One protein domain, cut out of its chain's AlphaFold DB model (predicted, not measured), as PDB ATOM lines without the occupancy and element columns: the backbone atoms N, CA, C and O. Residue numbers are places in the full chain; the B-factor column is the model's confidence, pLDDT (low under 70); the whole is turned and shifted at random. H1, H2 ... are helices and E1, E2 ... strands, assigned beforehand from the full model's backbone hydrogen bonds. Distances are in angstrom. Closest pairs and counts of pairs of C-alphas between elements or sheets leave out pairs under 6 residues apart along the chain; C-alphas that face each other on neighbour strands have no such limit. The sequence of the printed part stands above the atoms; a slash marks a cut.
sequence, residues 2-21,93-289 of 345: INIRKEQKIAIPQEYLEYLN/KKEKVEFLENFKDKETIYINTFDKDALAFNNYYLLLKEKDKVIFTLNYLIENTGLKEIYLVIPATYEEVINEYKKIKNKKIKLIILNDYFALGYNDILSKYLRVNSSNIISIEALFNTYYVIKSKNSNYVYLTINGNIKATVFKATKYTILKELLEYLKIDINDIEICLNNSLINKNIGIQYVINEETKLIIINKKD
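AT A GLANCE: This is residues 2 to 21 and 93 to 289 of the 345 residues of the protein "Respiratory-chain NADH dehydrogenase domain 51 kDa subunit" of Mycoplasma sp. CAG:956 (UniProt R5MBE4). Two lobes stand side by side along the longest axis: one holds the strongly twisted sheet E1 E7 E6 E9 E8 with H9 beside it, the other the sheet E4 E3 E2 E5 with H5 and H8 over one face and H7 over the other. H3 sits between the lobes, across E7. The 217 printed residues include nine named helices and nine named strands, in the order H1 E1 H2 E2 H3 H4 E3 H5 E4 H6 H7 E5 H8 E6 E7 H9 E8 E9. The five-stranded sheet is mixed, the four-stranded one all parallel, and the class is mixed, helices and strands. The whole is compact, with a radius of gyration of the C-alphas of 17.9 A and spans of 55 by 40 by 28 A.

IN THESE COORDINATES: H1 is residues 4 to 7, from C-alpha 4 at (-50.711, 50.298, -39.539), and E1 is 15 to 19. After the cut come H2, 93 to 104, 17.1 A; E2, 108 to 112; H3, 122 to 129; H4, 131 to 145, 21.0 A; E3, 149 to 155, 19.5 A; H5, 159 to 165; E4, 173 to 178; H6, 182 to 185; H7, 187 to 194; E5, 201 to 203; H8, 204 to 214; E6, 221 to 228, 22.5 A; E7, 233 to 238; H9, 243 to 249; E8, 257 to 261; and E9, 282 to 287, ending at (-63.795, 43.828, -56.910).

HOW THE PARTS SIT: E1 and E7 are parallel, N 17 to O 234 at 3.0 A; hairpin E6 and E7 is antiparallel, N 224 to O 235 at 3.0 A. H3 is on this sheet at a height of 8.4 A; Asn 122 and Tyr 223 of E6 have the closest C-alphas, 5.2 A. H9 is only just at the sheet's level, height 3.5 A. In the other sheet E3 pairs with E4, N 152 to O 174 at 2.8 A. H5 runs along E3, 10 degrees on the local plane; H7 is on the opposite face. H4 touches H8, C-alphas 137 and 211 at 5.6 A, and H2, C-alphas 104 and 145 at 5.0 A. H1 is close to but not clearly touching H6, C-alphas 4 and 182 at 6.3 A. Every O i to N i+4 pair is within hydrogen-bond range in H3, H4, H5, H7 and H9, against 5 of 8 in H2 and 6 of 7 in H8.

THE WHOLE: The C-alphas of Gly 146 and Asp 289 are farthest apart, 55.6 A. Residues 22 to 92 are not printed; C-alphas 21 and 93 are 29.4 A apart. The link E8 to E9 is long. Residues 93 to 95, 97, 267 and 289 have pLDDT under 70.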
ATOM      1  N   ILE A   2     -46.338  55.390 -36.995       87.56
ATOM      2  CA  ILE A   2     -47.631  54.678 -37.033       87.56
ATOM      3  C   ILE A   2     -47.402  53.181 -37.235       87.56
ATOM      4  O   ILE A   2     -46.534  52.797 -38.024       87.56
ATOM      5  N   ASN A   3     -48.177  52.347 -36.538       90.94
ATOM      6  CA  ASN A   3     -48.178  50.896 -36.725       90.94
ATOM      7  C   ASN A   3     -49.493  50.477 -37.395       90.94
ATOM      8  O   ASN A   3     -50.455  50.090 -36.730       90.94
ATOM      9  N   ILE A   4     -49.512  50.556 -38.729       90.19
ATOM     10  CA  ILE A   4     -50.711  50.298 -39.539       90.19
ATOM     11  C   ILE A   4     -51.203  48.860 -39.346       90.19
ATOM     12  O   ILE A   4     -52.404  48.641 -39.208       90.19
ATOM     13  N   ARG A   5     -50.293  47.877 -39.278       90.81
ATOM     14  CA  ARG A   5     -50.674  46.470 -39.097       90.81
ATOM     15  C   ARG A   5     -51.413  46.248 -37.782       90.81
ATOM     16  O   ARG A   5     -52.454  45.599 -37.774       90.81
ATOM     17  N   LYS A   6     -50.937  46.845 -36.686       90.69
ATOM     18  CA  LYS A   6     -51.613  46.785 -35.385       90.69
ATOM     19  C   LYS A   6     -52.954  47.523 -35.402       90.69
ATOM     20  O   LYS A   6     -53.944  46.972 -34.933       90.69
ATOM     21  N   GLU A   7     -52.995  48.739 -35.945       90.25
ATOM     22  CA  GLU A   7     -54.205  49.575 -35.989       90.25
ATOM     23  C   GLU A   7     -55.324  48.946 -36.832       90.25
ATOM     24  O   GLU A   7     -56.490  48.991 -36.448       90.25
ATOM     25  N   GLN A   8     -54.968  48.315 -37.952       88.00
ATOM     26  CA  GLN A   8     -55.902  47.655 -38.868       88.00
ATOM     27  C   GLN A   8     -56.088  46.159 -38.581       88.00
ATOM     28  O   GLN A   8     -56.803  45.485 -39.318       88.00
ATOM     29  N   LYS A   9     -55.455  45.624 -37.526       91.31
ATOM     30  CA  LYS A   9     -55.465  44.187 -37.190       91.31
ATOM     31  C   LYS A   9     -55.048  43.295 -38.372       91.31
ATOM     32  O   LYS A   9     -55.591  42.210 -38.564       91.31
ATOM     33  N   ILE A  10     -54.085  43.755 -39.170       91.56
ATOM     34  CA  ILE A  10     -53.538  42.997 -40.295       91.56
ATOM     35  C   ILE A  10     -52.654  41.883 -39.731       91.56
ATOM     36  O   ILE A  10     -51.627  42.148 -39.103       91.56
ATOM     37  N   ALA A  11     -53.064  40.639 -39.963       92.81
ATOM     38  CA  ALA A  11     -52.321  39.452 -39.568       92.81
ATOM     39  C   ALA A  11     -51.388  38.974 -40.687       92.81
ATOM     40  O   ALA A  11     -51.614  39.247 -41.867       92.81
ATOM     41  N   ILE A  12     -50.363  38.211 -40.302       95.31
ATOM     42  CA  ILE A  12     -49.496  37.510 -41.250       95.31
ATOM     43  C   ILE A  12     -50.354  36.496 -42.032       95.31
ATOM     44  O   ILE A  12     -51.036  35.673 -41.402       95.31
ATOM     45  N   PRO A  13     -50.339  36.531 -43.379       95.00
ATOM     46  CA  PRO A  13     -51.001  35.538 -44.211       95.00
ATOM     47  C   PRO A  13     -50.541  34.140 -43.821       95.00
ATOM     48  O   PRO A  13     -49.355  33.925 -43.621       95.00
ATOM     49  N   GLN A  14     -51.467  33.191 -43.714       94.38
ATOM     50  CA  GLN A  14     -51.114  31.793 -43.437       94.38
ATOM     51  C   GLN A  14     -50.735  31.032 -44.711       94.38
ATOM     52  O   GLN A  14     -50.129  29.964 -44.653       94.38
ATOM     53  N   GLU A  15     -51.115  31.565 -45.873       96.00
ATOM     54  CA  GLU A  15     -50.917  30.906 -47.152       96.00
ATOM     55  C   GLU A  15     -49.633  31.376 -47.836       96.00
ATOM     56  O   GLU A  15     -49.435  32.563 -48.113       96.00
ATOM     57  N   TYR A  16     -48.789  30.397 -48.149       97.12
ATOM     58  CA  TYR A  16     -47.581  30.557 -48.935       97.12
ATOM     59  C   TYR A  16     -47.607  29.582 -50.103       97.12
ATOM     60  O   TYR A  16     -47.766  28.378 -49.890       97.12
ATOM     61  N   LEU A  17     -47.421  30.099 -51.315       97.25
ATOM     62  CA  LEU A  17     -47.433  29.314 -52.544       97.25
ATOM     63  C   LEU A  17     -46.180  29.579 -53.383       97.25
ATOM     64  O   LEU A  17     -45.599  30.666 -53.369       97.25
ATOM     65  N   GLU A  18     -45.769  28.568 -54.143       96.75
ATOM     66  CA  GLU A  18     -44.669  28.675 -55.097       96.75
ATOM     67  C   GLU A  18     -45.206  28.524 -56.522       96.75
ATOM     68  O   GLU A  18     -45.852  27.531 -56.851       96.75
ATOM     69  N   TYR A  19     -44.906  29.500 -57.379       95.94
ATOM     70  CA  TYR A  19     -45.222  29.460 -58.804       95.94
ATOM     71  C   TYR A  19     -43.929  29.584 -59.611       95.94
ATOM     72  O   TYR A  19     -43.528  30.669 -60.039       95.94
ATOM     73  N   LEU A  20     -43.220  28.457 -59.730       94.31
ATOM     74  CA  LEU A  20     -41.850  28.420 -60.254       94.31
ATOM     75  C   LEU A  20     -41.732  27.934 -61.705       94.31
ATOM     76  O   LEU A  20     -40.687  28.129 -62.327       94.31
ATOM     77  N   ASN A  21     -42.795  27.350 -62.257       91.75
ATOM     78  CA  ASN A  21     -42.827  26.806 -63.614       91.75
ATOM     79  C   ASN A  21     -43.904  27.520 -64.446       91.75
ATOM     80  O   ASN A  21     -44.909  26.896 -64.775       91.75
ATOM     81  N   LYS A  93     -16.447  36.869 -61.561       57.94
ATOM     82  CA  LYS A  93     -15.426  37.076 -60.514       57.94
ATOM     83  C   LYS A  93     -15.345  38.547 -60.095       57.94
ATOM     84  O   LYS A  93     -15.098  38.803 -58.922       57.94
ATOM     85  N   LYS A  94     -15.580  39.479 -61.025       62.00
ATOM     86  CA  LYS A  94     -15.499  40.923 -60.783       62.00
ATOM     87  C   LYS A  94     -16.652  41.402 -59.895       62.00
ATOM     88  O   LYS A  94     -16.386  41.998 -58.858       62.00
ATOM     89  N   GLU A  95     -17.888  41.000 -60.209       65.62
ATOM     90  CA  GLU A  95     -19.085  41.324 -59.405       65.62
ATOM     91  C   GLU A  95     -18.950  40.888 -57.936       65.62
ATOM     92  O   GLU A  95     -19.345  41.603 -57.016       65.62
ATOM     93  N   LYS A  96     -18.369  39.705 -57.695       70.31
ATOM     94  CA  LYS A  96     -18.181  39.181 -56.337       70.31
ATOM     95  C   LYS A  96     -17.182  40.008 -55.522       70.31
ATOM     96  O   LYS A  96     -17.400  40.194 -54.326       70.31
ATOM     97  N   VAL A  97     -16.093  40.462 -56.143       66.69
ATOM     98  CA  VAL A  97     -15.053  41.260 -55.474       66.69
ATOM     99  C   VAL A  97     -15.578  42.659 -55.162       66.69
ATOM    100  O   VAL A  97     -15.520  43.072 -54.008       66.69
ATOM    101  N   GLU A  98     -16.183  43.321 -56.148       73.00
ATOM    102  CA  GLU A  98     -16.750  44.669 -56.011       73.00
ATOM    103  C   GLU A  98     -17.856  44.715 -54.947       73.00
ATOM    104  O   GLU A  98     -17.924  45.629 -54.127       73.00
ATOM    105  N   PHE A  99     -18.691  43.672 -54.873       72.38
ATOM    106  CA  PHE A  99     -19.712  43.606 -53.836       72.38
ATOM    107  C   PHE A  99     -19.117  43.507 -52.426       72.38
ATOM    108  O   PHE A  99     -19.584  44.202 -51.529       72.38
ATOM    109  N   LEU A 100     -18.107  42.653 -52.213       76.19
ATOM    110  CA  LEU A 100     -17.473  42.487 -50.897       76.19
ATOM    111  C   LEU A 100     -16.703  43.738 -50.459       76.19
ATOM    112  O   LEU A 100     -16.607  44.003 -49.262       76.19
ATOM    113  N   GLU A 101     -16.198  44.529 -51.406       79.62
ATOM    114  CA  GLU A 101     -15.540  45.809 -51.122       79.62
ATOM    115  C   GLU A 101     -16.469  46.814 -50.440       79.62
ATOM    116  O   GLU A 101     -16.023  47.508 -49.531       79.62
ATOM    117  N   ASN A 102     -17.778  46.775 -50.718       80.31
ATOM    118  CA  ASN A 102     -18.777  47.622 -50.045       80.31
ATOM    119  C   ASN A 102     -18.889  47.398 -48.520       80.31
ATOM    120  O   ASN A 102     -19.639  48.112 -47.839       80.31
ATOM    121  N   PHE A 103     -18.200  46.387 -47.984       83.31
ATOM    122  CA  PHE A 103     -18.228  45.993 -46.577       83.31
ATOM    123  C   PHE A 103     -16.872  46.107 -45.883       83.31
ATOM    124  O   PHE A 103     -16.859  46.101 -44.656       83.31
ATOM    125  N   LYS A 104     -15.756  46.213 -46.622       78.06
ATOM    126  CA  LYS A 104     -14.401  46.163 -46.040       78.06
ATOM    127  C   LYS A 104     -14.130  47.295 -45.046       78.06
ATOM    128  O   LYS A 104     -13.444  47.075 -44.056       78.06
ATOM    129  N   ASP A 105     -14.727  48.464 -45.266       83.56
ATOM    130  CA  ASP A 105     -14.540  49.641 -44.404       83.56
ATOM    131  C   ASP A 105     -15.565  49.723 -43.259       83.56
ATOM    132  O   ASP A 105     -15.672  50.740 -42.570       83.56
ATOM    133  N   LYS A 106     -16.374  48.674 -43.060       89.00
ATOM    134  CA  LYS A 106     -17.455  48.660 -42.071       89.00
ATOM    135  C   LYS A 106     -17.137  47.672 -40.965       89.00
ATOM    136  O   LYS A 106     -16.929  46.490 -41.206       89.00
ATOM    137  N   GLU A 107     -17.208  48.134 -39.721       93.75
ATOM    138  CA  GLU A 107     -17.126  47.234 -38.566       93.75
ATOM    139  C   GLU A 107     -18.464  46.548 -38.269       93.75
ATOM    140  O   GLU A 107     -18.501  45.458 -37.695       93.75
ATOM    141  N   THR A 108     -19.580  47.192 -38.615       96.56
ATOM    142  CA  THR A 108     -20.932  46.732 -38.285       96.56
ATOM    143  C   THR A 108     -21.921  47.095 -39.383       96.56
ATOM    144  O   THR A 108     -21.891  48.207 -39.916       96.56
ATOM    145  N   ILE A 109     -22.835  46.171 -39.682       97.31
ATOM    146  CA  ILE A 109     -23.960  46.396 -40.596       97.31
ATOM    147  C   ILE A 109     -25.291  45.994 -39.960       97.31
ATOM    148  O   ILE A 109     -25.353  45.131 -39.081       97.31
ATOM    149  N   TYR A 110     -26.363  46.604 -40.457       98.31
ATOM    150  CA  TYR A 110     -27.738  46.380 -40.030       98.31
ATOM    151  C   TYR A 110     -28.557  45.895 -41.222       98.31
ATOM    152  O   TYR A 110     -28.632  46.562 -42.253       98.31
ATOM    153  N   ILE A 111     -29.183  44.732 -41.085       98.31
ATOM    154  CA  ILE A 111     -30.038  44.147 -42.111       98.31
ATOM    155  C   ILE A 111     -31.479  44.554 -41.825       98.31
ATOM    156  O   ILE A 111     -32.072  44.113 -40.840       98.31
ATOM    157  N   ASN A 112     -32.038  45.393 -42.691       98.44
ATOM    158  CA  ASN A 112     -33.435  45.779 -42.642       98.44
ATOM    159  C   ASN A 112     -34.315  44.654 -43.196       98.44
ATOM    160  O   ASN A 112     -34.219  44.316 -44.379       98.44
ATOM    161  N   THR A 113     -35.177  44.094 -42.349       98.06
ATOM    162  CA  THR A 113     -36.095  43.011 -42.731       98.06
ATOM    163  C   THR A 113     -37.559  43.447 -42.836       98.06
ATOM    164  O   THR A 113     -38.430  42.625 -43.111       98.06
ATOM    165  N   PHE A 114     -37.845  44.736 -42.656       97.31
ATOM    166  CA  PHE A 114     -39.195  45.279 -42.766       97.31
ATOM    167  C   PHE A 114     -39.646  45.323 -44.225       97.31
ATOM    168  O   PHE A 114     -38.885  45.699 -45.117       97.31
ATOM    169  N   ASP A 115     -40.899  44.956 -44.478       95.31
ATOM    170  CA  ASP A 115     -41.558  45.275 -45.741       95.31
ATOM    171  C   ASP A 115     -41.890  46.780 -45.781       95.31
ATOM    172  O   ASP A 115     -42.161  47.403 -44.755       95.31
ATOM    173  N   LYS A 116     -41.862  47.388 -46.973       91.25
ATOM    174  CA  LYS A 116     -42.197  48.817 -47.153       91.25
ATOM    175  C   LYS A 116     -43.697  49.101 -47.114       91.25
ATOM    176  O   LYS A 116     -44.086  50.259 -47.022       91.25
ATOM    177  N   ASP A 117     -44.520  48.060 -47.223       91.75
ATOM    178  CA  ASP A 117     -45.974  48.161 -47.207       91.75
ATOM    179  C   ASP A 117     -46.575  47.320 -46.081       91.75
ATOM    180  O   ASP A 117     -46.131  46.199 -45.829       91.75
ATOM    181  N   ALA A 118     -47.623  47.838 -45.437       90.56
ATOM    182  CA  ALA A 118     -48.295  47.162 -44.333       90.56
ATOM    183  C   ALA A 118     -48.966  45.839 -44.743       90.56
ATOM    184  O   ALA A 118     -49.042  44.929 -43.918       90.56
ATOM    185  N   LEU A 119     -49.429  45.715 -45.992       93.50
ATOM    186  CA  LEU A 119     -50.083  44.511 -46.515       93.50
ATOM    187  C   LEU A 119     -49.111  43.494 -47.122       93.50
ATOM    188  O   LEU A 119     -49.542  42.387 -47.446       93.50
ATOM    189  N   ALA A 120     -47.835  43.845 -47.299       95.12
ATOM    190  CA  ALA A 120     -46.821  42.941 -47.834       95.12
ATOM    191  C   ALA A 120     -46.163  42.133 -46.711       95.12
ATOM    192  O   ALA A 120     -45.800  42.704 -45.694       95.12
ATOM    193  N   PHE A 121     -45.964  40.830 -46.908       96.75
ATOM    194  CA  PHE A 121     -45.289  39.924 -45.966       96.75
ATOM    195  C   PHE A 121     -44.182  39.121 -46.663       96.75
ATOM    196  O   PHE A 121     -43.928  37.952 -46.363       96.75
ATOM    197  N   ASN A 122     -43.517  39.749 -47.632       97.38
ATOM    198  CA  ASN A 122     -42.528  39.092 -48.484       97.38
ATOM    199  C   ASN A 122     -41.293  38.724 -47.675       97.38
ATOM    200  O   ASN A 122     -40.804  37.596 -47.748       97.38
ATOM    201  N   ASN A 123     -40.817  39.672 -46.868       97.50
ATOM    202  CA  ASN A 123     -39.609  39.486 -46.079       97.50
ATOM    203  C   ASN A 123     -39.818  38.471 -44.950       97.50
ATOM    204  O   ASN A 123     -38.885  37.734 -44.639       97.50
ATOM    205  N   TYR A 124     -41.035  38.365 -44.399       97.94
ATOM    206  CA  TYR A 124     -41.395  37.309 -43.444       97.94
ATOM    207  C   TYR A 124     -41.112  35.920 -44.027       97.94
ATOM    208  O   TYR A 124     -40.329  35.142 -43.476       97.94
ATOM    209  N   TYR A 125     -41.700  35.626 -45.191       98.06
ATOM    210  CA  TYR A 125     -41.545  34.320 -45.823       98.06
ATOM    211  C   TYR A 125     -40.161  34.106 -46.429       98.06
ATOM    212  O   TYR A 125     -39.680  32.977 -46.392       98.06
ATOM    213  N   LEU A 126     -39.485  35.147 -46.921       97.56
ATOM    214  CA  LEU A 126     -38.087  35.037 -47.342       97.56
ATOM    215  C   LEU A 126     -37.211  34.586 -46.167       97.56
ATOM    216  O   LEU A 126     -36.460  33.623 -46.300       97.56
ATOM    217  N   LEU A 127     -37.343  35.215 -44.995       98.12
ATOM    218  CA  LEU A 127     -36.546  34.864 -43.816       98.12
ATOM    219  C   LEU A 127     -36.799  33.433 -43.334       98.12
ATOM    220  O   LEU A 127     -35.841  32.780 -42.917       98.12
ATOM    221  N   LEU A 128     -38.044  32.946 -43.393       97.38
ATOM    222  CA  LEU A 128     -38.386  31.577 -42.995       97.38
ATOM    223  C   LEU A 128     -37.975  30.539 -44.040       97.38
ATOM    224  O   LEU A 128     -37.308  29.558 -43.717       97.38
ATOM    225  N   LYS A 129     -38.377  30.735 -45.300       97.00
ATOM    226  CA  LYS A 129     -38.207  29.742 -46.371       97.00
ATOM    227  C   LYS A 129     -36.789  29.714 -46.931       97.00
ATOM    228  O   LYS A 129     -36.371  28.687 -47.451       97.00
ATOM    229  N   GLU A 130     -36.042  30.809 -46.802       96.44
ATOM    230  CA  GLU A 130     -34.660  30.926 -47.279       96.44
ATOM    231  C   GLU A 130     -33.652  31.093 -46.137       96.44
ATOM    232  O   GLU A 130     -32.523  31.543 -46.358       96.44
ATOM    233  N   LYS A 131     -34.041  30.700 -44.915       96.94
ATOM    234  CA  LYS A 131     -33.243  30.841 -43.692       96.94
ATOM    235  C   LYS A 131     -31.795  30.398 -43.876       96.94
ATOM    236  O   LYS A 131     -30.876  31.143 -43.546       96.94
ATOM    237  N   ASP A 132     -31.579  29.218 -44.448       96.62
ATOM    238  CA  ASP A 132     -30.235  28.657 -44.597       96.62
ATOM    239  C   ASP A 132     -29.356  29.495 -45.533       96.62
ATOM    240  O   ASP A 132     -28.167  29.678 -45.271       96.62
ATOM    241  N   LYS A 133     -29.937  30.075 -46.592       96.38
ATOM    242  CA  LYS A 133     -29.224  30.981 -47.505       96.38
ATOM    243  C   LYS A 133     -28.887  32.303 -46.823       96.38
ATOM    244  O   LYS A 133     -27.783  32.819 -47.010       96.38
ATOM    245  N   VAL A 134     -29.812  32.836 -46.023       97.50
ATOM    246  CA  VAL A 134     -29.596  34.054 -45.233       97.50
ATOM    247  C   VAL A 134     -28.474  33.823 -44.218       97.50
ATOM    248  O   VAL A 134     -27.482  34.550 -44.241       97.50
ATOM    249  N   ILE A 135     -28.557  32.767 -43.401       97.38
ATOM    250  CA  ILE A 135     -27.534  32.414 -42.402       97.38
ATOM    251  C   ILE A 135     -26.174  32.172 -43.062       97.38
ATOM    252  O   ILE A 135     -25.166  32.700 -42.591       97.38
ATOM    253  N   PHE A 136     -26.135  31.421 -44.167       96.88
ATOM    254  CA  PHE A 136     -24.909  31.212 -44.936       96.88
ATOM    255  C   PHE A 136     -24.269  32.544 -45.335       96.88
ATOM    256  O   PHE A 136     -23.071  32.738 -45.148       96.88
ATOM    257  N   THR A 137     -25.069  33.473 -45.856       96.06
ATOM    258  CA  THR A 137     -24.571  34.763 -46.347       96.06
ATOM    259  C   THR A 137     -24.049  35.638 -45.215       96.06
ATOM    260  O   THR A 137     -22.991  36.242 -45.355       96.06
ATOM    261  N   LEU A 138     -24.743  35.672 -44.076       96.38
ATOM    262  CA  LEU A 138     -24.302  36.420 -42.895       96.38
ATOM    263  C   LEU A 138     -22.941  35.928 -42.387       96.38
ATOM    264  O   LEU A 138     -22.044  36.736 -42.154       96.38
ATOM    265  N   ASN A 139     -22.772  34.608 -42.265       96.06
ATOM    266  CA  ASN A 139     -21.492  34.016 -41.869       96.06
ATOM    267  C   ASN A 139     -20.398  34.322 -42.898       96.06
ATOM    268  O   ASN A 139     -19.316  34.768 -42.524       96.06
ATOM    269  N   TYR A 140     -20.710  34.175 -44.190       94.81
ATOM    270  CA  TYR A 140     -19.769  34.475 -45.264       94.81
ATOM    271  C   TYR A 140     -19.278  35.927 -45.207       94.81
ATOM    272  O   TYR A 140     -18.083  36.175 -45.349       94.81
ATOM    273  N   LEU A 141     -20.172  36.892 -44.964       93.69
ATOM    274  CA  LEU A 141     -19.786  38.295 -44.819       93.69
ATOM    275  C   LEU A 141     -18.836  38.493 -43.632       93.69
ATOM    276  O   LEU A 141     -17.777  39.088 -43.813       93.69
ATOM    277  N   ILE A 142     -19.149  37.945 -42.455       93.75
ATOM    278  CA  ILE A 142     -18.280  38.035 -41.267       93.75
ATOM    279  C   ILE A 142     -16.874  37.490 -41.551       93.75
ATOM    280  O   ILE A 142     -15.882  38.108 -41.175       93.75
ATOM    281  N   GLU A 143     -16.790  36.343 -42.221       92.56
ATOM    282  CA  GLU A 143     -15.526  35.653 -42.496       92.56
ATOM    283  C   GLU A 143     -14.666  36.358 -43.555       92.56
ATOM    284  O   GLU A 143     -13.447  36.225 -43.529       92.56
ATOM    285  N   ASN A 144     -15.277  37.107 -44.483       91.44
ATOM    286  CA  ASN A 144     -14.591  37.608 -45.682       91.44
ATOM    287  C   ASN A 144     -14.474  39.140 -45.766       91.44
ATOM    288  O   ASN A 144     -13.866  39.638 -46.711       91.44
ATOM    289  N   THR A 145     -15.059  39.898 -44.834       89.94
ATOM    290  CA  THR A 145     -15.101  41.377 -44.920       89.94
ATOM    291  C   THR A 145     -14.532  42.101 -43.702       89.94
ATOM    292  O   THR A 145     -14.409  43.316 -43.733       89.94
ATOM    293  N   GLY A 146     -14.167  41.382 -42.634       88.56
ATOM    294  CA  GLY A 146     -13.667  41.994 -41.396       88.56
ATOM    295  C   GLY A 146     -14.759  42.536 -40.465       88.56
ATOM    296  O   GLY A 146     -14.436  43.066 -39.402       88.56
ATOM    297  N   LEU A 147     -16.041  42.355 -40.808       94.44
ATOM    298  CA  LEU A 147     -17.164  42.736 -39.951       94.44
ATOM    299  C   LEU A 147     -17.038  42.116 -38.553       94.44
ATOM    300  O   LEU A 147     -16.903  40.896 -38.378       94.44
ATOM    301  N   LYS A 148     -17.133  42.971 -37.534       95.25
ATOM    302  CA  LYS A 148     -17.163  42.548 -36.132       95.25
ATOM    303  C   LYS A 148     -18.539  42.006 -35.779       95.25
ATOM    304  O   LYS A 148     -18.618  40.971 -35.123       95.25
ATOM    305  N   GLU A 149     -19.597  42.675 -36.237       96.81
ATOM    306  CA  GLU A 149     -20.980  42.352 -35.884       96.81
ATOM    307  C   GLU A 149     -21.952  42.596 -37.048       96.81
ATOM    308  O   GLU A 149     -21.782  43.511 -37.856       96.81
ATOM    309  N   ILE A 150     -23.008  41.785 -37.114       98.00
ATOM    310  CA  ILE A 150     -24.153  41.990 -38.004       98.00
ATOM    311  C   ILE A 150     -25.425  41.975 -37.163       98.00
ATOM    312  O   ILE A 150     -25.658  41.036 -36.403       98.00
ATOM    313  N   TYR A 151     -26.275  42.981 -37.340       98.50
ATOM    314  CA  TYR A 151     -27.563  43.081 -36.661       98.50
ATOM    315  C   TYR A 151     -28.710  42.823 -37.637       98.50
ATOM    316  O   TYR A 151     -28.891  43.581 -38.586       98.50
ATOM    317  N   LEU A 152     -29.523  41.794 -37.405       98.38
ATOM    318  CA  LEU A 152     -30.793  41.621 -38.109       98.38
ATOM    319  C   LEU A 152     -31.873  42.403 -37.377       98.38
ATOM    320  O   LEU A 152     -32.185  42.109 -36.223       98.38
ATOM    321  N   VAL A 153     -32.447  43.391 -38.056       98.62
ATOM    322  CA  VAL A 153     -33.492  44.248 -37.504       98.62
ATOM    323  C   VAL A 153     -34.846  43.678 -37.910       98.62
ATOM    324  O   VAL A 153     -35.219  43.766 -39.081       98.62
ATOM    325  N   ILE A 154     -35.552  43.061 -36.961       98.31
ATOM    326  CA  ILE A 154     -36.737  42.224 -37.190       98.31
ATOM    327  C   ILE A 154     -37.989  42.877 -36.581       98.31
ATOM    328  O   ILE A 154     -37.940  43.310 -35.424       98.31
ATOM    329  N   PRO A 155     -39.118  42.941 -37.316       97.06
ATOM    330  CA  PRO A 155     -40.401  43.340 -36.747       97.06
ATOM    331  C   PRO A 155     -40.814  42.426 -35.587       97.06
ATOM    332  O   PRO A 155     -40.772  41.204 -35.700       97.06
ATOM    333  N   ALA A 156     -41.278  43.006 -34.482       95.62
ATOM    334  CA  ALA A 156     -41.748  42.272 -33.304       95.62
ATOM    335  C   ALA A 156     -42.930  41.338 -33.609       95.62
ATOM    336  O   ALA A 156     -43.132  40.356 -32.909       95.62
ATOM    337  N   THR A 157     -43.680  41.631 -34.672       94.50
ATOM    338  CA  THR A 157     -44.781  40.809 -35.185       94.50
ATOM    339  C   THR A 157     -44.304  39.500 -35.820       94.50
ATOM    340  O   THR A 157     -45.102  38.582 -35.974       94.50
ATOM    341  N   TYR A 158     -43.023  39.372 -36.184       96.38
ATOM    342  CA  TYR A 158     -42.471  38.194 -36.863       96.38
ATOM    343  C   TYR A 158     -41.970  37.146 -35.851       96.38
ATOM    344  O   TYR A 158     -40.813  36.727 -35.891       96.38
ATOM    345  N   GLU A 159     -42.830  36.722 -34.921       96.06
ATOM    346  CA  GLU A 159     -42.457  35.858 -33.786       96.06
ATOM    347  C   GLU A 159     -41.783  34.543 -34.210       96.06
ATOM    348  O   GLU A 159     -40.758  34.159 -33.642       96.06
ATOM    349  N   GLU A 160     -42.303  33.879 -35.246       97.25
ATOM    350  CA  GLU A 160     -41.723  32.642 -35.783       97.25
ATOM    351  C   GLU A 160     -40.295  32.870 -36.308       97.25
ATOM    352  O   GLU A 160     -39.373  32.129 -35.959       97.25
ATOM    353  N   VAL A 161     -40.080  33.950 -37.070       98.06
ATOM    354  CA  VAL A 161     -38.750  34.343 -37.565       98.06
ATOM    355  C   VAL A 161     -37.813  34.614 -36.393       98.06
ATOM    356  O   VAL A 161     -36.687  34.121 -36.372       98.06
ATOM    357  N   ILE A 162     -38.263  35.364 -35.385       98.38
ATOM    358  CA  ILE A 162     -37.453  35.668 -34.200       98.38
ATOM    359  C   ILE A 162     -37.008  34.369 -33.516       98.38
ATOM    360  O   ILE A 162     -35.830  34.221 -33.187       98.38
ATOM    361  N   ASN A 163     -37.919  33.413 -33.333       97.94
ATOM    362  CA  ASN A 163     -37.622  32.134 -32.691       97.94
ATOM    363  C   ASN A 163     -36.629  31.289 -33.496       97.94
ATOM    364  O   ASN A 163     -35.740  30.667 -32.911       97.94
ATOM    365  N   GLU A 164     -36.729  31.295 -34.823       97.56
ATOM    366  CA  GLU A 164     -35.787  30.592 -35.694       97.56
ATOM    367  C   GLU A 164     -34.393  31.230 -35.690       97.56
ATOM    368  O   GLU A 164     -33.388  30.520 -35.609       97.56
ATOM    369  N   TYR A 165     -34.309  32.560 -35.722       97.31
ATOM    370  CA  TYR A 165     -33.033  33.274 -35.802       97.31
ATOM    371  C   TYR A 165     -32.335  33.420 -34.441       97.31
ATOM    372  O   TYR A 165     -31.111  33.526 -34.397       97.31
ATOM    373  N   LYS A 166     -33.059  33.320 -33.316       96.00
ATOM    374  CA  LYS A 166     -32.458  33.209 -31.969       96.00
ATOM    375  C   LYS A 166     -31.574  31.967 -31.811       96.00
ATOM    376  O   LYS A 166     -30.693  31.956 -30.958       96.00
ATOM    377  N   LYS A 167     -31.794  30.928 -32.625       94.94
ATOM    378  CA  LYS A 167     -31.037  29.665 -32.596       94.94
ATOM    379  C   LYS A 167     -29.687  29.752 -33.326       94.94
ATOM    380  O   LYS A 167     -28.941  28.772 -33.341       94.94
ATOM    381  N   ILE A 168     -29.366  30.884 -33.960       95.00
ATOM    382  CA  ILE A 168     -28.093  31.073 -34.668       95.00
ATOM    383  C   ILE A 168     -26.930  30.996 -33.672       95.00
ATOM    384  O   ILE A 168     -26.875  31.729 -32.692       95.00
ATOM    385  N   LYS A 169     -25.967  30.107 -33.948       92.94
ATOM    386  CA  LYS A 169     -24.815  29.866 -33.062       92.94
ATOM    387  C   LYS A 169     -23.753  30.970 -33.118       92.94
ATOM    388  O   LYS A 169     -23.003  31.148 -32.161       92.94
ATOM    389  N   ASN A 170     -23.645  31.677 -34.243       94.31
ATOM    390  CA  ASN A 170     -22.619  32.697 -34.430       94.31
ATOM    391  C   ASN A 170     -22.948  33.954 -33.608       94.31
ATOM    392  O   ASN A 170     -23.834  34.721 -33.972       94.31
ATOM    393  N   LYS A 171     -22.187  34.188 -32.531       94.56
ATOM    394  CA  LYS A 171     -22.388  35.302 -31.586       94.56
ATOM    395  C   LYS A 171     -22.206  36.700 -32.197       94.56
ATOM    396  O   LYS A 171     -22.640  37.679 -31.596       94.56
ATOM    397  N   LYS A 172     -21.564  36.803 -33.367       97.19
ATOM    398  CA  LYS A 172     -21.420  38.065 -34.110       97.19
ATOM    399  C   LYS A 172     -22.698  38.458 -34.858       97.19
ATOM    400  O   LYS A 172     -22.818  39.604 -35.279       97.19
ATOM    401  N   ILE A 173     -23.645  37.532 -35.024       97.81
ATOM    402  CA  ILE A 173     -24.965  37.797 -35.595       97.81
ATOM    403  C   ILE A 173     -25.935  38.039 -34.439       97.81
ATOM    404  O   ILE A 173     -26.181  37.151 -33.624       97.81
ATOM    405  N   LYS A 174     -26.484  39.248 -34.362       98.12
ATOM    406  CA  LYS A 174     -27.378  39.698 -33.290       98.12
ATOM    407  C   LYS A 174     -28.735  40.096 -33.856       98.12
ATOM    408  O   LYS A 174     -28.843  40.458 -35.025       98.12
ATOM    409  N   LEU A 175     -29.770  40.055 -33.022       98.38
ATOM    410  CA  LEU A 175     -31.120  40.477 -33.397       98.38
ATOM    411  C   LEU A 175     -31.472  41.795 -32.704       98.38
ATOM    412  O   LEU A 175     -31.262  41.933 -31.501       98.38
ATOM    413  N   ILE A 176     -32.047  42.733 -33.452       98.50
ATOM    414  CA  ILE A 176     -32.720  43.920 -32.922       98.50
ATOM    415  C   ILE A 176     -34.199  43.757 -33.234       98.50
ATOM    416  O   ILE A 176     -34.585  43.718 -34.398       98.50
ATOM    417  N   ILE A 177     -35.026  43.660 -32.200       98.31
ATOM    418  CA  ILE A 177     -36.471  43.495 -32.357       98.31
ATOM    419  C   ILE A 177     -37.121  44.861 -32.167       98.31
ATOM    420  O   ILE A 177     -36.954  45.480 -31.116       98.31
ATOM    421  N   LEU A 178     -37.845  45.337 -33.178       97.50
ATOM    422  CA  LEU A 178     -38.498  46.647 -33.161       97.50
ATOM    423  C   LEU A 178     -40.002  46.517 -33.382       97.50
ATOM    424  O   LEU A 178     -40.469  45.607 -34.062       97.50
ATOM    425  N   ASN A 179     -40.766  47.476 -32.864       95.12
ATOM    426  CA  ASN A 179     -42.181  47.600 -33.201       95.12
ATOM    427  C   ASN A 179     -42.376  47.764 -34.715       95.12
ATOM    428  O   ASN A 179     -41.571  48.402 -35.391       95.12
ATOM    429  N   ASP A 180     -43.487  47.228 -35.221       92.81
ATOM    430  CA  ASP A 180     -43.807  47.171 -36.650       92.81
ATOM    431  C   ASP A 180     -44.321  48.510 -37.216       92.81
ATOM    432  O   ASP A 180     -45.473  48.659 -37.627       92.81
ATOM    433  N   TYR A 181     -43.499  49.554 -37.127       93.25
ATOM    434  CA  TYR A 181     -43.852  50.866 -37.651       93.25
ATOM    435  C   TYR A 181     -43.650  50.918 -39.170       93.25
ATOM    436  O   TYR A 181     -42.550  50.657 -39.655       93.25
ATOM    437  N   PHE A 182     -44.675  51.366 -39.903       88.06
ATOM    438  CA  PHE A 182     -44.744  51.349 -41.375       88.06
ATOM    439  C   PHE A 182     -43.482  51.883 -42.072       88.06
ATOM    440  O   PHE A 182     -42.979  51.302 -43.027       88.06
ATOM    441  N   ALA A 183     -42.925  52.985 -41.570       91.81
ATOM    442  CA  ALA A 183     -41.806  53.655 -42.220       91.81
ATOM    443  C   ALA A 183     -40.438  52.977 -42.001       91.81
ATOM    444  O   ALA A 183     -39.471  53.360 -42.654       91.81
ATOM    445  N   LEU A 184     -40.326  51.975 -41.118       95.50
ATOM    446  CA  LEU A 184     -39.050  51.288 -40.870       95.50
ATOM    447  C   LEU A 184     -38.600  50.398 -42.039       95.50
ATOM    448  O   LEU A 184     -37.418  50.072 -42.129       95.50
ATOM    449  N   GLY A 185     -39.485  50.088 -42.995       93.69
ATOM    450  CA  GLY A 185     -39.115  49.465 -44.276       93.69
ATOM    451  C   GLY A 185     -38.189  50.315 -45.154       93.69
ATOM    452  O   GLY A 185     -37.573  49.803 -46.091       93.69
ATOM    453  N   TYR A 186     -38.050  51.611 -44.863       93.62
ATOM    454  CA  TYR A 186     -37.167  52.523 -45.583       93.62
ATOM    455  C   TYR A 186     -35.834  52.668 -44.839       93.62
ATOM    456  O   TYR A 186     -35.798  53.076 -43.679       93.62
ATOM    457  N   ASN A 187     -34.722  52.328 -45.502       94.94
ATOM    458  CA  ASN A 187     -33.399  52.270 -44.865       94.94
ATOM    459  C   ASN A 187     -32.949  53.610 -44.271       94.94
ATOM    460  O   ASN A 187     -32.302  53.631 -43.230       94.94
ATOM    461  N   ASP A 188     -33.288  54.730 -44.902       94.06
ATOM    462  CA  ASP A 188     -32.947  56.059 -44.405       94.06
ATOM    463  C   ASP A 188     -33.735  56.411 -43.133       94.06
ATOM    464  O   ASP A 188     -33.153  56.919 -42.173       94.06
ATOM    465  N   ILE A 189     -35.021  56.056 -43.059       95.19
ATOM    466  CA  ILE A 189     -35.816  56.188 -41.829       95.19
ATOM    467  C   ILE A 189     -35.288  55.264 -40.735       95.19
ATOM    468  O   ILE A 189     -35.098  55.708 -39.601       95.19
ATOM    469  N   LEU A 190     -34.988  54.007 -41.068       97.25
ATOM    470  CA  LEU A 190     -34.428  53.065 -40.107       97.25
ATOM    471  C   LEU A 190     -33.072  53.546 -39.567       97.25
ATOM    472  O   LEU A 190     -32.812  53.416 -38.374       97.25
ATOM    473  N   SER A 191     -32.234  54.157 -40.412       97.00
ATOM    474  CA  SER A 191     -30.923  54.683 -40.006       97.00
ATOM    475  C   SER A 191     -31.043  55.795 -38.971       97.00
ATOM    476  O   SER A 191     -30.354  55.766 -37.951       97.00
ATOM    477  N   LYS A 192     -32.005  56.705 -39.162       95.94
ATOM    478  CA  LYS A 192     -32.336  57.757 -38.195       95.94
ATOM    479  C   LYS A 192     -32.897  57.168 -36.904       95.94
ATOM    480  O   LYS A 192     -32.508  57.602 -35.824       95.94
ATOM    481  N   TYR A 193     -33.769  56.163 -37.014       96.56
ATOM    482  CA  TYR A 193     -34.370  55.495 -35.860       96.56
ATOM    483  C   TYR A 193     -33.320  54.791 -34.988       96.56
ATOM    484  O   TYR A 193     -33.330  54.935 -33.768       96.56
ATOM    485  N   LEU A 194     -32.382  54.071 -35.611       97.19
ATOM    486  CA  LEU A 194     -31.289  53.369 -34.929       97.19
ATOM    487  C   LEU A 194     -30.110  54.281 -34.555       97.19
ATOM    488  O   LEU A 194     -29.242  53.848 -33.802       97.19
ATOM    489  N   ARG A 195     -30.078  55.524 -35.057       96.88
ATOM    490  CA  ARG A 195     -28.966  56.482 -34.913       96.88
ATOM    491  C   ARG A 195     -27.644  55.945 -35.474       96.88
ATOM    492  O   ARG A 195     -26.597  56.046 -34.841       96.88
ATOM    493  N   VAL A 196     -27.701  55.375 -36.676       96.12
ATOM    494  CA  VAL A 196     -26.553  54.784 -37.383       96.12
ATOM    495  C   VAL A 196     -26.386  55.405 -38.765       96.12
ATOM    496  O   VAL A 196     -27.325  55.981 -39.313       96.12
ATOM    497  N   ASN A 197     -25.199  55.267 -39.358       94.12
ATOM    498  CA  ASN A 197     -24.976  55.718 -40.729       94.12
ATOM    499  C   ASN A 197     -25.840  54.901 -41.707       94.12
ATOM    500  O   ASN A 197     -25.846  53.669 -41.661       94.12
ATOM    501  N   SER A 198     -26.545  55.577 -42.617       91.88
ATOM    502  CA  SER A 198     -27.374  54.940 -43.643       91.88
ATOM    503  C   SER A 198     -26.587  53.988 -44.542       91.88
ATOM    504  O   SER A 198     -27.145  52.989 -44.987       91.88
ATOM    505  N   SER A 199     -25.288  54.233 -44.763       91.81
ATOM    506  CA  SER A 199     -24.408  53.324 -45.515       91.81
ATOM    507  C   SER A 199     -24.258  51.948 -44.864       91.81
ATOM    508  O   SER A 199     -23.874  50.987 -45.534       91.81
ATOM    509  N   ASN A 200     -24.537  51.837 -43.563       94.75
ATOM    510  CA  ASN A 200     -24.427  50.590 -42.809       94.75
ATOM    511  C   ASN A 200     -25.735  49.790 -42.821       94.75
ATOM    512  O   ASN A 200     -25.750  48.668 -42.316       94.75
ATOM    513  N   ILE A 201     -26.820  50.334 -43.389       96.19
ATOM    514  CA  ILE A 201     -28.098  49.631 -43.512       96.19
ATOM    515  C   ILE A 201     -28.229  48.996 -44.889       96.19
ATOM    516  O   ILE A 201     -28.108  49.651 -45.923       96.19
ATOM    517  N   ILE A 202     -28.546  47.709 -44.891       95.06
ATOM    518  CA  ILE A 202     -28.685  46.887 -46.088       95.06
ATOM    519  C   ILE A 202     -30.056  46.226 -46.034       95.06
ATOM    520  O   ILE A 202     -30.475  45.751 -44.983       95.06
ATOM    521  N   SER A 203     -30.789  46.207 -47.146       95.25
ATOM    522  CA  SER A 203     -32.062  45.481 -47.181       95.25
ATOM    523  C   SER A 203     -31.823  43.970 -47.161       95.25
ATOM    524  O   SER A 203     -30.824  43.473 -47.686       95.25
ATOM    525  N   ILE A 204     -32.774  43.215 -46.616       95.81
ATOM    526  CA  ILE A 204     -32.752  41.751 -46.693       95.81
ATOM    527  C   ILE A 204     -32.701  41.250 -48.144       95.81
ATOM    528  O   ILE A 204     -32.060  40.244 -48.420       95.81
ATOM    529  N   GLU A 205     -33.287  41.982 -49.092       91.88
ATOM    530  CA  GLU A 205     -33.213  41.666 -50.523       91.88
ATOM    531  C   GLU A 205     -31.791  41.794 -51.074       91.88
ATOM    532  O   GLU A 205     -31.337  40.923 -51.813       91.88
ATOM    533  N   ALA A 206     -31.065  42.849 -50.691       91.81
ATOM    534  CA  ALA A 206     -29.674  43.025 -51.089       91.81
ATOM    535  C   ALA A 206     -28.789  41.924 -50.487       91.81
ATOM    536  O   ALA A 206     -28.008  41.324 -51.222       91.81
ATOM    537  N   LEU A 207     -28.981  41.590 -49.202       93.62
ATOM    538  CA  LEU A 207     -28.319  40.445 -48.562       93.62
ATOM    539  C   LEU A 207     -28.651  39.134 -49.289       93.62
ATOM    540  O   LEU A 207     -27.779  38.307 -49.539       93.62
ATOM    541  N   PHE A 208     -29.911  38.929 -49.657       92.06
ATOM    542  CA  PHE A 208     -30.326  37.723 -50.355       92.06
ATOM    543  C   PHE A 208     -29.721  37.633 -51.759       92.06
ATOM    544  O   PHE A 208     -29.270  36.568 -52.171       92.06
ATOM    545  N   ASN A 209     -29.617  38.747 -52.481       88.75
ATOM    546  CA  ASN A 209     -28.920  38.798 -53.764       88.75
ATOM    547  C   ASN A 209     -27.420  38.486 -53.615       88.75
ATOM    548  O   ASN A 209     -26.857  37.807 -54.477       88.75
ATOM    549  N   THR A 210     -26.787  38.869 -52.500       89.12
ATOM    550  CA  THR A 210     -25.397  38.494 -52.191       89.12
ATOM    551  C   THR A 210     -25.188  36.984 -52.203       89.12
ATOM    552  O   THR A 210     -24.179  36.520 -52.732       89.12
ATOM    553  N   TYR A 211     -26.133  36.198 -51.677       92.69
ATOM    554  CA  TYR A 211     -26.055  34.734 -51.721       92.69
ATOM    555  C   TYR A 211     -25.810  34.230 -53.150       92.69
ATOM    556  O   TYR A 211     -24.940  33.389 -53.396       92.69
ATOM    557  N   TYR A 212     -26.565  34.767 -54.108       88.56
ATOM    558  CA  TYR A 212     -26.485  34.382 -55.513       88.56
ATOM    559  C   TYR A 212     -25.167  34.802 -56.149       88.56
ATOM    560  O   TYR A 212     -24.542  33.976 -56.816       88.56
ATOM    561  N   VAL A 213     -24.692  36.013 -55.849       86.94
ATOM    562  CA  VAL A 213     -23.363  36.484 -56.267       86.94
ATOM    563  C   VAL A 213     -22.268  35.547 -55.737       86.94
ATOM    564  O   VAL A 213     -21.442  35.057 -56.510       86.94
ATOM    565  N   ILE A 214     -22.303  35.192 -54.444       87.88
ATOM    566  CA  ILE A 214     -21.325  34.280 -53.822       87.88
ATOM    567  C   ILE A 214     -21.337  32.906 -54.496       87.88
ATOM    568  O   ILE A 214     -20.270  32.336 -54.739       87.88
ATOM    569  N   LYS A 215     -22.530  32.370 -54.780       87.25
ATOM    570  CA  LYS A 215     -22.719  31.063 -55.425       87.25
ATOM    571  C   LYS A 215     -22.576  31.110 -56.948       87.25
ATOM    572  O   LYS A 215     -22.716  30.064 -57.577       87.25
ATOM    573  N   SER A 216     -22.314  32.283 -57.531       81.31
ATOM    574  CA  SER A 216     -22.255  32.497 -58.983       81.31
ATOM    575  C   SER A 216     -23.514  32.008 -59.720       81.31
ATOM    576  O   SER A 216     -23.442  31.511 -60.846       81.31
ATOM    577  N   LYS A 217     -24.666  32.145 -59.057       82.56
ATOM    578  CA  LYS A 217     -26.020  31.831 -59.541       82.56
ATOM    579  C   LYS A 217     -26.830  33.124 -59.639       82.56
ATOM    580  O   LYS A 217     -26.334  34.182 -59.270       82.56
ATOM    581  N   ASN A 218     -28.085  33.036 -60.078       80.25
ATOM    582  CA  ASN A 218     -28.998  34.180 -60.098       80.25
ATOM    583  C   ASN A 218     -30.253  33.927 -59.284       80.25
ATOM    584  O   ASN A 218     -30.748  32.798 -59.189       80.25
ATOM    585  N   SER A 219     -30.782  35.015 -58.732       85.44
ATOM    586  CA  SER A 219     -32.133  35.016 -58.202       85.44
ATOM    587  C   SER A 219     -33.108  35.098 -59.373       85.44
ATOM    588  O   SER A 219     -33.229  36.140 -60.017       85.44
ATOM    589  N   ASN A 220     -33.781  33.985 -59.646       90.44
ATOM    590  CA  ASN A 220     -34.726  33.833 -60.756       90.44
ATOM    591  C   ASN A 220     -36.188  33.976 -60.312       90.44
ATOM    592  O   ASN A 220     -37.104  33.721 -61.087       90.44
ATOM    593  N   TYR A 221     -36.408  34.371 -59.060       93.88
ATOM    594  CA  TYR A 221     -37.728  34.515 -58.465       93.88
ATOM    595  C   TYR A 221     -37.822  35.781 -57.627       93.88
ATOM    596  O   TYR A 221     -36.817  36.408 -57.283       93.88
ATOM    597  N   VAL A 222     -39.054  36.142 -57.301       95.31
ATOM    598  CA  VAL A 222     -39.407  37.240 -56.410       95.31
ATOM    599  C   VAL A 222     -40.392  36.750 -55.365       95.31
ATOM    600  O   VAL A 222     -41.193  35.850 -55.625       95.31
ATOM    601  N   TYR A 223     -40.313  37.349 -54.181       97.06
ATOM    602  CA  TYR A 223     -41.368  37.250 -53.185       97.06
ATOM    603  C   TYR A 223     -42.317  38.427 -53.377       97.06
ATOM    604  O   TYR A 223     -41.874  39.577 -53.358       97.06
ATOM    605  N   LEU A 224     -43.599  38.138 -53.562       97.12
ATOM    606  CA  LEU A 224     -44.647  39.147 -53.665       97.12
ATOM    607  C   LEU A 224     -45.877  38.692 -52.888       97.12
ATOM    608  O   LEU A 224     -46.185  37.504 -52.831       97.12
ATOM    609  N   THR A 225     -46.602  39.640 -52.312       97.44
ATOM    610  CA  THR A 225     -47.860  39.364 -51.625       97.44
ATOM    611  C   THR A 225     -49.009  39.715 -52.558       97.44
ATOM    612  O   THR A 225     -48.998  40.783 -53.170       97.44
ATOM    613  N   ILE A 226     -49.995  38.833 -52.668       95.81
ATOM    614  CA  ILE A 226     -51.285  39.135 -53.280       95.81
ATOM    615  C   ILE A 226     -52.302  39.274 -52.142       95.81
ATOM    616  O   ILE A 226     -52.394  38.405 -51.277       95.81
ATOM    617  N   ASN A 227     -53.013  40.399 -52.093       93.25
ATOM    618  CA  ASN A 227     -53.943  40.753 -51.016       93.25
ATOM    619  C   ASN A 227     -55.177  41.490 -51.585       93.25
ATOM    620  O   ASN A 227     -55.278  41.663 -52.797       93.25
ATOM    621  N   GLY A 228     -56.108  41.940 -50.738       89.19
ATOM    622  CA  GLY A 228     -57.311  42.695 -51.124       89.19
ATOM    623  C   GLY A 228     -58.601  41.979 -50.724       89.19
ATOM    624  O   GLY A 228     -58.663  41.343 -49.674       89.19
ATOM    625  N   ASN A 229     -59.629  42.034 -51.571       88.94
ATOM    626  CA  ASN A 229     -60.908  41.329 -51.379       88.94
ATOM    627  C   ASN A 229     -60.818  39.821 -51.697       88.94
ATOM    628  O   ASN A 229     -61.785  39.202 -52.143       88.94
ATOM    629  N   ILE A 230     -59.645  39.235 -51.482       88.62
ATOM    630  CA  ILE A 230     -59.314  37.830 -51.704       88.62
ATOM    631  C   ILE A 230     -58.511  37.318 -50.508       88.62
ATOM    632  O   ILE A 230     -58.057  38.093 -49.665       88.62
ATOM    633  N   LYS A 231     -58.309  36.001 -50.432       90.75
ATOM    634  CA  LYS A 231     -57.414  35.429 -49.427       90.75
ATOM    635  C   LYS A 231     -56.002  35.981 -49.641       90.75
ATOM    636  O   LYS A 231     -55.479  35.914 -50.748       90.75
ATOM    637  N   ALA A 232     -55.415  36.546 -48.588       94.56
ATOM    638  CA  ALA A 232     -54.048  37.039 -48.643       94.56
ATOM    639  C   ALA A 232     -53.073  35.862 -48.771       94.56
ATOM    640  O   ALA A 232     -53.129  34.914 -47.980       94.56
ATOM    641  N   THR A 233     -52.162  35.960 -49.732       96.62
ATOM    642  CA  THR A 233     -51.233  34.888 -50.090       96.62
ATOM    643  C   THR A 233     -49.874  35.478 -50.419       96.62
ATOM    644  O   THR A 233     -49.771  36.437 -51.188       96.62
ATOM    645  N   VAL A 234     -48.809  34.891 -49.881       97.88
ATOM    646  CA  VAL A 234     -47.441  35.247 -50.275       97.88
ATOM    647  C   VAL A 234     -46.933  34.244 -51.299       97.88
ATOM    648  O   VAL A 234     -46.957  33.035 -51.079       97.88
ATOM    649  N   PHE A 235     -46.457  34.760 -52.423       97.00
ATOM    650  CA  PHE A 235     -45.930  33.979 -53.526       97.00
ATOM    651  C   PHE A 235     -44.420  34.061 -53.592       97.00
ATOM    652  O   PHE A 235     -43.845  35.147 -53.536       97.00
ATOM    653  N   LYS A 236     -43.795  32.914 -53.844       97.25
ATOM    654  CA  LYS A 236     -42.494  32.842 -54.503       97.25
ATOM    655  C   LYS A 236     -42.728  32.552 -55.980       97.25
ATOM    656  O   LYS A 236     -43.016  31.416 -56.357       97.25
ATOM    657  N   ALA A 237     -42.637  33.584 -56.808       97.12
ATOM    658  CA  ALA A 237     -42.950  33.503 -58.229       97.12
ATOM    659  C   ALA A 237     -41.692  33.657 -59.082       97.12
ATOM    660  O   ALA A 237     -40.820  34.468 -58.765       97.12
ATOM    661  N   THR A 238     -41.603  32.907 -60.179       96.75
ATOM    662  CA  THR A 238     -40.562  33.118 -61.191       96.75
ATOM    663  C   THR A 238     -40.629  34.547 -61.729       96.75
ATOM    664  O   THR A 238     -41.706  35.098 -61.961       96.75
ATOM    665  N   LYS A 239     -39.464  35.181 -61.881       95.69
ATOM    666  CA  LYS A 239     -39.364  36.518 -62.470       95.69
ATOM    667  C   LYS A 239     -39.899  36.503 -63.893       95.69
ATOM    668  O   LYS A 239     -39.755  35.517 -64.606       95.69
ATOM    669  N   TYR A 240     -40.455  37.629 -64.309       96.25
ATOM    670  CA  TYR A 240     -40.957  37.861 -65.658       96.25
ATOM    671  C   TYR A 240     -42.175  37.021 -66.050       96.25
ATOM    672  O   TYR A 240     -42.576  37.025 -67.212       96.25
ATOM    673  N   THR A 241     -42.810  36.354 -65.090       96.94
ATOM    674  CA  THR A 241     -44.135  35.766 -65.271       96.94
ATOM    675  C   THR A 241     -45.181  36.869 -65.442       96.94
ATOM    676  O   THR A 241     -45.141  37.898 -64.759       96.94
ATOM    677  N   ILE A 242     -46.139  36.665 -66.342       95.81
ATOM    678  CA  ILE A 242     -47.284  37.565 -66.501       95.81
ATOM    679  C   ILE A 242     -48.296  37.352 -65.369       95.81
ATOM    680  O   ILE A 242     -48.598  36.222 -64.995       95.81
ATOM    681  N   LEU A 243     -48.851  38.437 -64.829       95.75
ATOM    682  CA  LEU A 243     -49.786  38.386 -63.703       95.75
ATOM    683  C   LEU A 243     -50.992  37.484 -63.994       95.75
ATOM    684  O   LEU A 243     -51.407  36.734 -63.117       95.75
ATOM    685  N   LYS A 244     -51.505  37.506 -65.228       95.31
ATOM    686  CA  LYS A 244     -52.598  36.639 -65.681       95.31
ATOM    687  C   LYS A 244     -52.395  35.163 -65.295       95.31
ATOM    688  O   LYS A 244     -53.326  34.573 -64.762       95.31
ATOM    689  N   GLU A 245     -51.192  34.607 -65.469       95.06
ATOM    690  CA  GLU A 245     -50.908  33.203 -65.123       95.06
ATOM    691  C   GLU A 245     -51.031  32.938 -63.612       95.06
ATOM    692  O   GLU A 245     -51.559  31.905 -63.206       95.06
ATOM    693  N   LEU A 246     -50.612  33.882 -62.756       94.38
ATOM    694  CA  LEU A 246     -50.788  33.744 -61.303       94.38
ATOM    695  C   LEU A 246     -52.261  33.844 -60.892       94.38
ATOM    696  O   LEU A 246     -52.687  33.138 -59.981       94.38
ATOM    697  N   LEU A 247     -53.039  34.717 -61.541       93.88
ATOM    698  CA  LEU A 247     -54.472  34.854 -61.257       93.88
ATOM    699  C   LEU A 247     -55.242  33.590 -61.647       93.88
ATOM    700  O   LEU A 247     -56.091  33.129 -60.886       93.88
ATOM    701  N   GLU A 248     -54.903  33.001 -62.793       93.69
ATOM    702  CA  GLU A 248     -55.444  31.717 -63.246       93.69
ATOM    703  C   GLU A 248     -55.050  30.579 -62.296       93.69
ATOM    704  O   GLU A 248     -55.903  29.774 -61.918       93.69
ATOM    705  N   TYR A 249     -53.796  30.553 -61.831       93.25
ATOM    706  CA  TYR A 249     -53.327  29.591 -60.829       93.25
ATOM    707  C   TYR A 249     -54.119  29.681 -59.513       93.25
ATOM    708  O   TYR A 249     -54.469  28.659 -58.921       93.25
ATOM    709  N   LEU A 250     -54.464  30.900 -59.087       91.94
ATOM    710  CA  LEU A 250     -55.318  31.160 -57.926       91.94
ATOM    711  C   LEU A 250     -56.816  30.949 -58.187       91.94
ATOM    712  O   LEU A 250     -57.608  31.052 -57.251       91.94
ATOM    713  N   LYS A 251     -57.215  30.658 -59.431       92.38
ATOM    714  CA  LYS A 251     -58.617  30.535 -59.858       92.38
ATOM    715  C   LYS A 251     -59.442  31.794 -59.557       92.38
ATOM    716  O   LYS A 251     -60.608  31.705 -59.174       92.38
ATOM    717  N   ILE A 252     -58.833  32.968 -59.710       89.69
ATOM    718  CA  ILE A 252     -59.506  34.260 -59.541       89.69
ATOM    719  C   ILE A 252     -60.225  34.624 -60.842       89.69
ATOM    720  O   ILE A 252     -59.630  34.574 -61.918       89.69
ATOM    721  N   ASP A 253     -61.490  35.035 -60.742       87.56
ATOM    722  CA  ASP A 253     -62.221  35.595 -61.880       87.56
ATOM    723  C   ASP A 253     -61.652  36.972 -62.252       87.56
ATOM    724  O   ASP A 253     -61.701  37.923 -61.473       87.56
ATOM    725  N   ILE A 254     -61.096  37.066 -63.457       87.19
ATOM    726  CA  ILE A 254     -60.407  38.257 -63.965       87.19
ATOM    727  C   ILE A 254     -61.349  39.310 -64.568       87.19
ATOM    728  O   ILE A 254     -60.894  40.408 -64.898       87.19
ATOM    729  N   ASN A 255     -62.640  39.012 -64.745       85.12
ATOM    730  CA  ASN A 255     -63.554  39.903 -65.468       85.12
ATOM    731  C   ASN A 255     -63.997  41.120 -64.632       85.12
ATOM    732  O   ASN A 255     -64.191  42.220 -65.167       85.12
ATOM    733  N   ASP A 256     -64.098  40.953 -63.311       84.19
ATOM    734  CA  ASP A 256     -64.689  41.944 -62.402       84.19
ATOM    735  C   ASP A 256     -63.735  42.425 -61.296       84.19
ATOM    736  O   ASP A 256     -64.122  42.648 -60.148       84.19
ATOM    737  N   ILE A 257     -62.457  42.594 -61.647       89.81
ATOM    738  CA  ILE A 257     -61.419  43.018 -60.699       89.81
ATOM    739  C   ILE A 257     -60.760  44.348 -61.071       89.81
ATOM    740  O   ILE A 257     -60.611  44.698 -62.244       89.81
ATOM    741  N   GLU A 258     -60.336  45.071 -60.042       89.75
ATOM    742  CA  GLU A 258     -59.384  46.174 -60.096       89.75
ATOM    743  C   GLU A 258     -58.084  45.725 -59.423       89.75
ATOM    744  O   GLU A 258     -58.104  45.110 -58.353       89.75
ATOM    745  N   ILE A 259     -56.950  46.010 -60.065       91.44
ATOM    746  CA  ILE A 259     -55.637  45.557 -59.607       91.44
ATOM    747  C   ILE A 259     -54.753  46.771 -59.342       91.44
ATOM    748  O   ILE A 259     -54.429  47.519 -60.266       91.44
ATOM    749  N   CYS A 260     -54.305  46.924 -58.099       90.25
ATOM    750  CA  CYS A 260     -53.318  47.928 -57.706       90.25
ATOM    751  C   CYS A 260     -51.935  47.282 -57.536       90.25
ATOM    752  O   CYS A 260     -51.802  46.210 -56.941       90.25
ATOM    753  N   LEU A 261     -50.897  47.950 -58.042       89.75
ATOM    754  CA  LEU A 261     -49.503  47.521 -57.943       89.75
ATOM    755  C   LEU A 261     -48.746  48.359 -56.928       89.75
ATOM    756  O   LEU A 261     -48.513  49.536 -57.197       89.75
ATOM    757  N   ASN A 262     -48.191  47.683 -55.918       84.00
ATOM    758  CA  ASN A 262     -47.340  48.232 -54.868       84.00
ATOM    759  C   ASN A 262     -47.983  49.400 -54.109       84.00
ATOM    760  O   ASN A 262     -48.668  50.237 -54.673       84.00
ATOM    761  N   ASN A 263     -47.680  49.508 -52.820       75.50
ATOM    762  CA  ASN A 263     -48.204  50.573 -51.975       75.50
ATOM    763  C   ASN A 263     -49.745  50.566 -51.846       75.50
ATOM    764  O   ASN A 263     -50.468  51.186 -52.619       75.50
ATOM    765  N   SER A 264     -50.253  49.932 -50.794       74.12
ATOM    766  CA  SER A 264     -51.674  49.893 -50.431       74.12
ATOM    767  C   SER A 264     -52.309  51.255 -50.168       74.12
ATOM    768  O   SER A 264     -53.531  51.368 -50.106       74.12
ATOM    769  N   LEU A 265     -51.491  52.296 -50.038       80.19
ATOM    770  CA  LEU A 265     -51.910  53.655 -49.742       80.19
ATOM    771  C   LEU A 265     -51.875  54.567 -50.985       80.19
ATOM    772  O   LEU A 265     -52.247  55.742 -50.897       80.19
ATOM    773  N   ILE A 266     -51.433  54.053 -52.143       72.81
ATOM    774  CA  ILE A 266     -51.424  54.757 -53.433       72.81
ATOM    775  C   ILE A 266     -52.073  53.873 -54.498       72.81
ATOM    776  O   ILE A 266     -51.562  52.819 -54.857       72.81
ATOM    777  N   ASN A 267     -53.173  54.347 -55.081       67.94
ATOM    778  CA  ASN A 267     -53.871  53.623 -56.143       67.94
ATOM    779  C   ASN A 267     -53.102  53.719 -57.470       67.94
ATOM    780  O   ASN A 267     -53.380  54.585 -58.304       67.94
ATOM    781  N   LYS A 268     -52.123  52.833 -57.675       81.38
ATOM    782  CA  LYS A 268     -51.463  52.637 -58.971       81.38
ATOM    783  C   LYS A 268     -52.062  51.429 -59.685       81.38
ATOM    784  O   LYS A 268     -51.626  50.297 -59.482       81.38
ATOM    785  N   ASN A 269     -53.030  51.684 -60.556       87.19
ATOM    786  CA  ASN A 269     -53.738  50.623 -61.266       87.19
ATOM    787  C   ASN A 269     -52.891  49.980 -62.373       87.19
ATOM    788  O   ASN A 269     -52.221  50.657 -63.162       87.19
ATOM    789  N   ILE A 270     -52.952  48.652 -62.447       90.38
ATOM    790  CA  ILE A 270     -52.333  47.825 -63.486       90.38
ATOM    791  C   ILE A 270     -53.361  46.866 -64.091       90.38
ATOM    792  O   ILE A 270     -54.428  46.639 -63.533       90.38
ATOM    793  N   GLY A 271     -53.038  46.311 -65.258       91.31
ATOM    794  CA  GLY A 271     -53.840  45.261 -65.887       91.31
ATOM    795  C   GLY A 271     -53.242  43.871 -65.674       91.31
ATOM    796  O   GLY A 271     -52.085  43.732 -65.271       91.31
ATOM    797  N   ILE A 272     -54.011  42.836 -66.014       93.44
ATOM    798  CA  ILE A 272     -53.603  41.421 -65.921       93.44
ATOM    799  C   ILE A 272     -52.376  41.078 -66.783       93.44
ATOM    800  O   ILE A 272     -51.687  40.094 -66.533       93.44
ATOM    801  N   GLN A 273     -52.075  41.904 -67.784       93.38
ATOM    802  CA  GLN A 273     -50.904  41.784 -68.648       93.38
ATOM    803  C   GLN A 273     -49.598  42.277 -68.004       93.38
ATOM    804  O   GLN A 273     -48.557  42.318 -68.660       93.38
ATOM    805  N   TYR A 274     -49.645  42.731 -66.751       94.56
ATOM    806  CA  TYR A 274     -48.464  43.192 -66.036       94.56
ATOM    807  C   TYR A 274     -47.442  42.060 -65.867       94.56
ATOM    808  O   TYR A 274     -47.790  40.951 -65.470       94.56
ATOM    809  N   VAL A 275     -46.173  42.353 -66.151       96.00
ATOM    810  CA  VAL A 275     -45.065  41.401 -66.021       96.00
ATOM    811  C   VAL A 275     -44.411  41.579 -64.656       96.00
ATOM    812  O   VAL A 275     -43.910  42.658 -64.332       96.00
ATOM    813  N   ILE A 276     -44.412  40.515 -63.858       96.00
ATOM    814  CA  ILE A 276     -43.838  40.490 -62.514       96.00
ATOM    815  C   ILE A 276     -42.314  40.610 -62.608       96.00
ATOM    816  O   ILE A 276     -41.677  39.905 -63.382       96.00
ATOM    817  N   ASN A 277     -41.711  41.484 -61.807       93.62
ATOM    818  CA  ASN A 277     -40.267  41.717 -61.781       93.62
ATOM    819  C   ASN A 277     -39.791  41.952 -60.337       93.62
ATOM    820  O   ASN A 277     -40.572  41.833 -59.393       93.62
ATOM    821  N   GLU A 278     -38.513  42.287 -60.165       91.06
ATOM    822  CA  GLU A 278     -37.870  42.551 -58.875       91.06
ATOM    823  C   GLU A 278     -38.567  43.627 -58.039       91.06
ATOM    824  O   GLU A 278     -38.503  43.573 -56.812       91.06
ATOM    825  N   GLU A 279     -39.226  44.590 -58.678       91.69
ATOM    826  CA  GLU A 279     -39.920  45.695 -58.020       91.69
ATOM    827  C   GLU A 279     -41.343  45.319 -57.591       91.69
ATOM    828  O   GLU A 279     -41.945  46.030 -56.790       91.69
ATOM    829  N   THR A 280     -41.899  44.211 -58.084       94.44
ATOM    830  CA  THR A 280     -43.240  43.745 -57.711       94.44
ATOM    831  C   THR A 280     -43.218  43.154 -56.303       94.44
ATOM    832  O   THR A 280     -42.766  42.030 -56.105       94.44
ATOM    833  N   LYS A 281     -43.722  43.904 -55.317       94.56
ATOM    834  CA  LYS A 281     -43.774  43.492 -53.902       94.56
ATOM    835  C   LYS A 281     -45.191  43.209 -53.423       94.56
ATOM    836  O   LYS A 281     -45.382  42.349 -52.568       94.56
ATOM    837  N   LEU A 282     -46.180  43.921 -53.945       95.56
ATOM    838  CA  LEU A 282     -47.566  43.794 -53.517       95.56
ATOM    839  C   LEU A 282     -48.499  43.959 -54.712       95.56
ATOM    840  O   LEU A 282     -48.345  44.888 -55.504       95.56
ATOM    841  N   ILE A 283     -49.480  43.073 -54.809       95.56
ATOM    842  CA  ILE A 283     -50.595  43.162 -55.743       95.56
ATOM    843  C   ILE A 283     -51.870  43.147 -54.913       95.56
ATOM    844  O   ILE A 283     -52.081  42.232 -54.118       95.56
ATOM    845  N   ILE A 284     -52.707  44.163 -55.074       93.12
ATOM    846  CA  ILE A 284     -53.990  44.252 -54.379       93.12
ATOM    847  C   ILE A 284     -55.087  44.030 -55.404       93.12
ATOM    848  O   ILE A 284     -55.134  44.735 -56.410       93.12
ATOM    849  N   ILE A 285     -55.942  43.049 -55.145       91.81
ATOM    850  CA  ILE A 285     -57.055  42.664 -56.002       91.81
ATOM    851  C   ILE A 285     -58.344  42.996 -55.271       91.81
ATOM    852  O   ILE A 285     -58.682  42.378 -54.262       91.81
ATOM    853  N   ASN A 286     -59.073  43.964 -55.807       88.25
ATOM    854  CA  ASN A 286     -60.383  44.351 -55.310       88.25
ATOM    855  C   ASN A 286     -61.432  44.030 -56.372       88.25
ATOM    856  O   ASN A 286     -61.125  43.975 -57.564       88.25
ATOM    857  N   LYS A 287     -62.681  43.828 -55.955       83.38
ATOM    858  CA  LYS A 287     -63.795  43.828 -56.910       83.38
ATOM    859  C   LYS A 287     -63.987  45.246 -57.437       83.38
ATOM    860  O   LYS A 287     -63.722  46.199 -56.704       83.38
ATOM    861  N   LYS A 288     -64.452  45.397 -58.679       76.12
ATOM    862  CA  LYS A 288     -64.790  46.721 -59.220       76.12
ATOM    863  C   LYS A 288     -65.959  47.303 -58.432       76.12
ATOM    864  O   LYS A 288     -67.115  46.961 -58.663       76.12
ATOM    865  N   ASP A 289     -65.660  48.194 -57.499       64.06
ATOM    866  CA  ASP A 289     -66.679  48.820 -56.669       64.06
ATOM    867  C   ASP A 289     -67.060  50.182 -57.267       64.06
ATOM    868  O   ASP A 289     -66.343  51.172 -57.122       64.06
TER     869      ASP A 289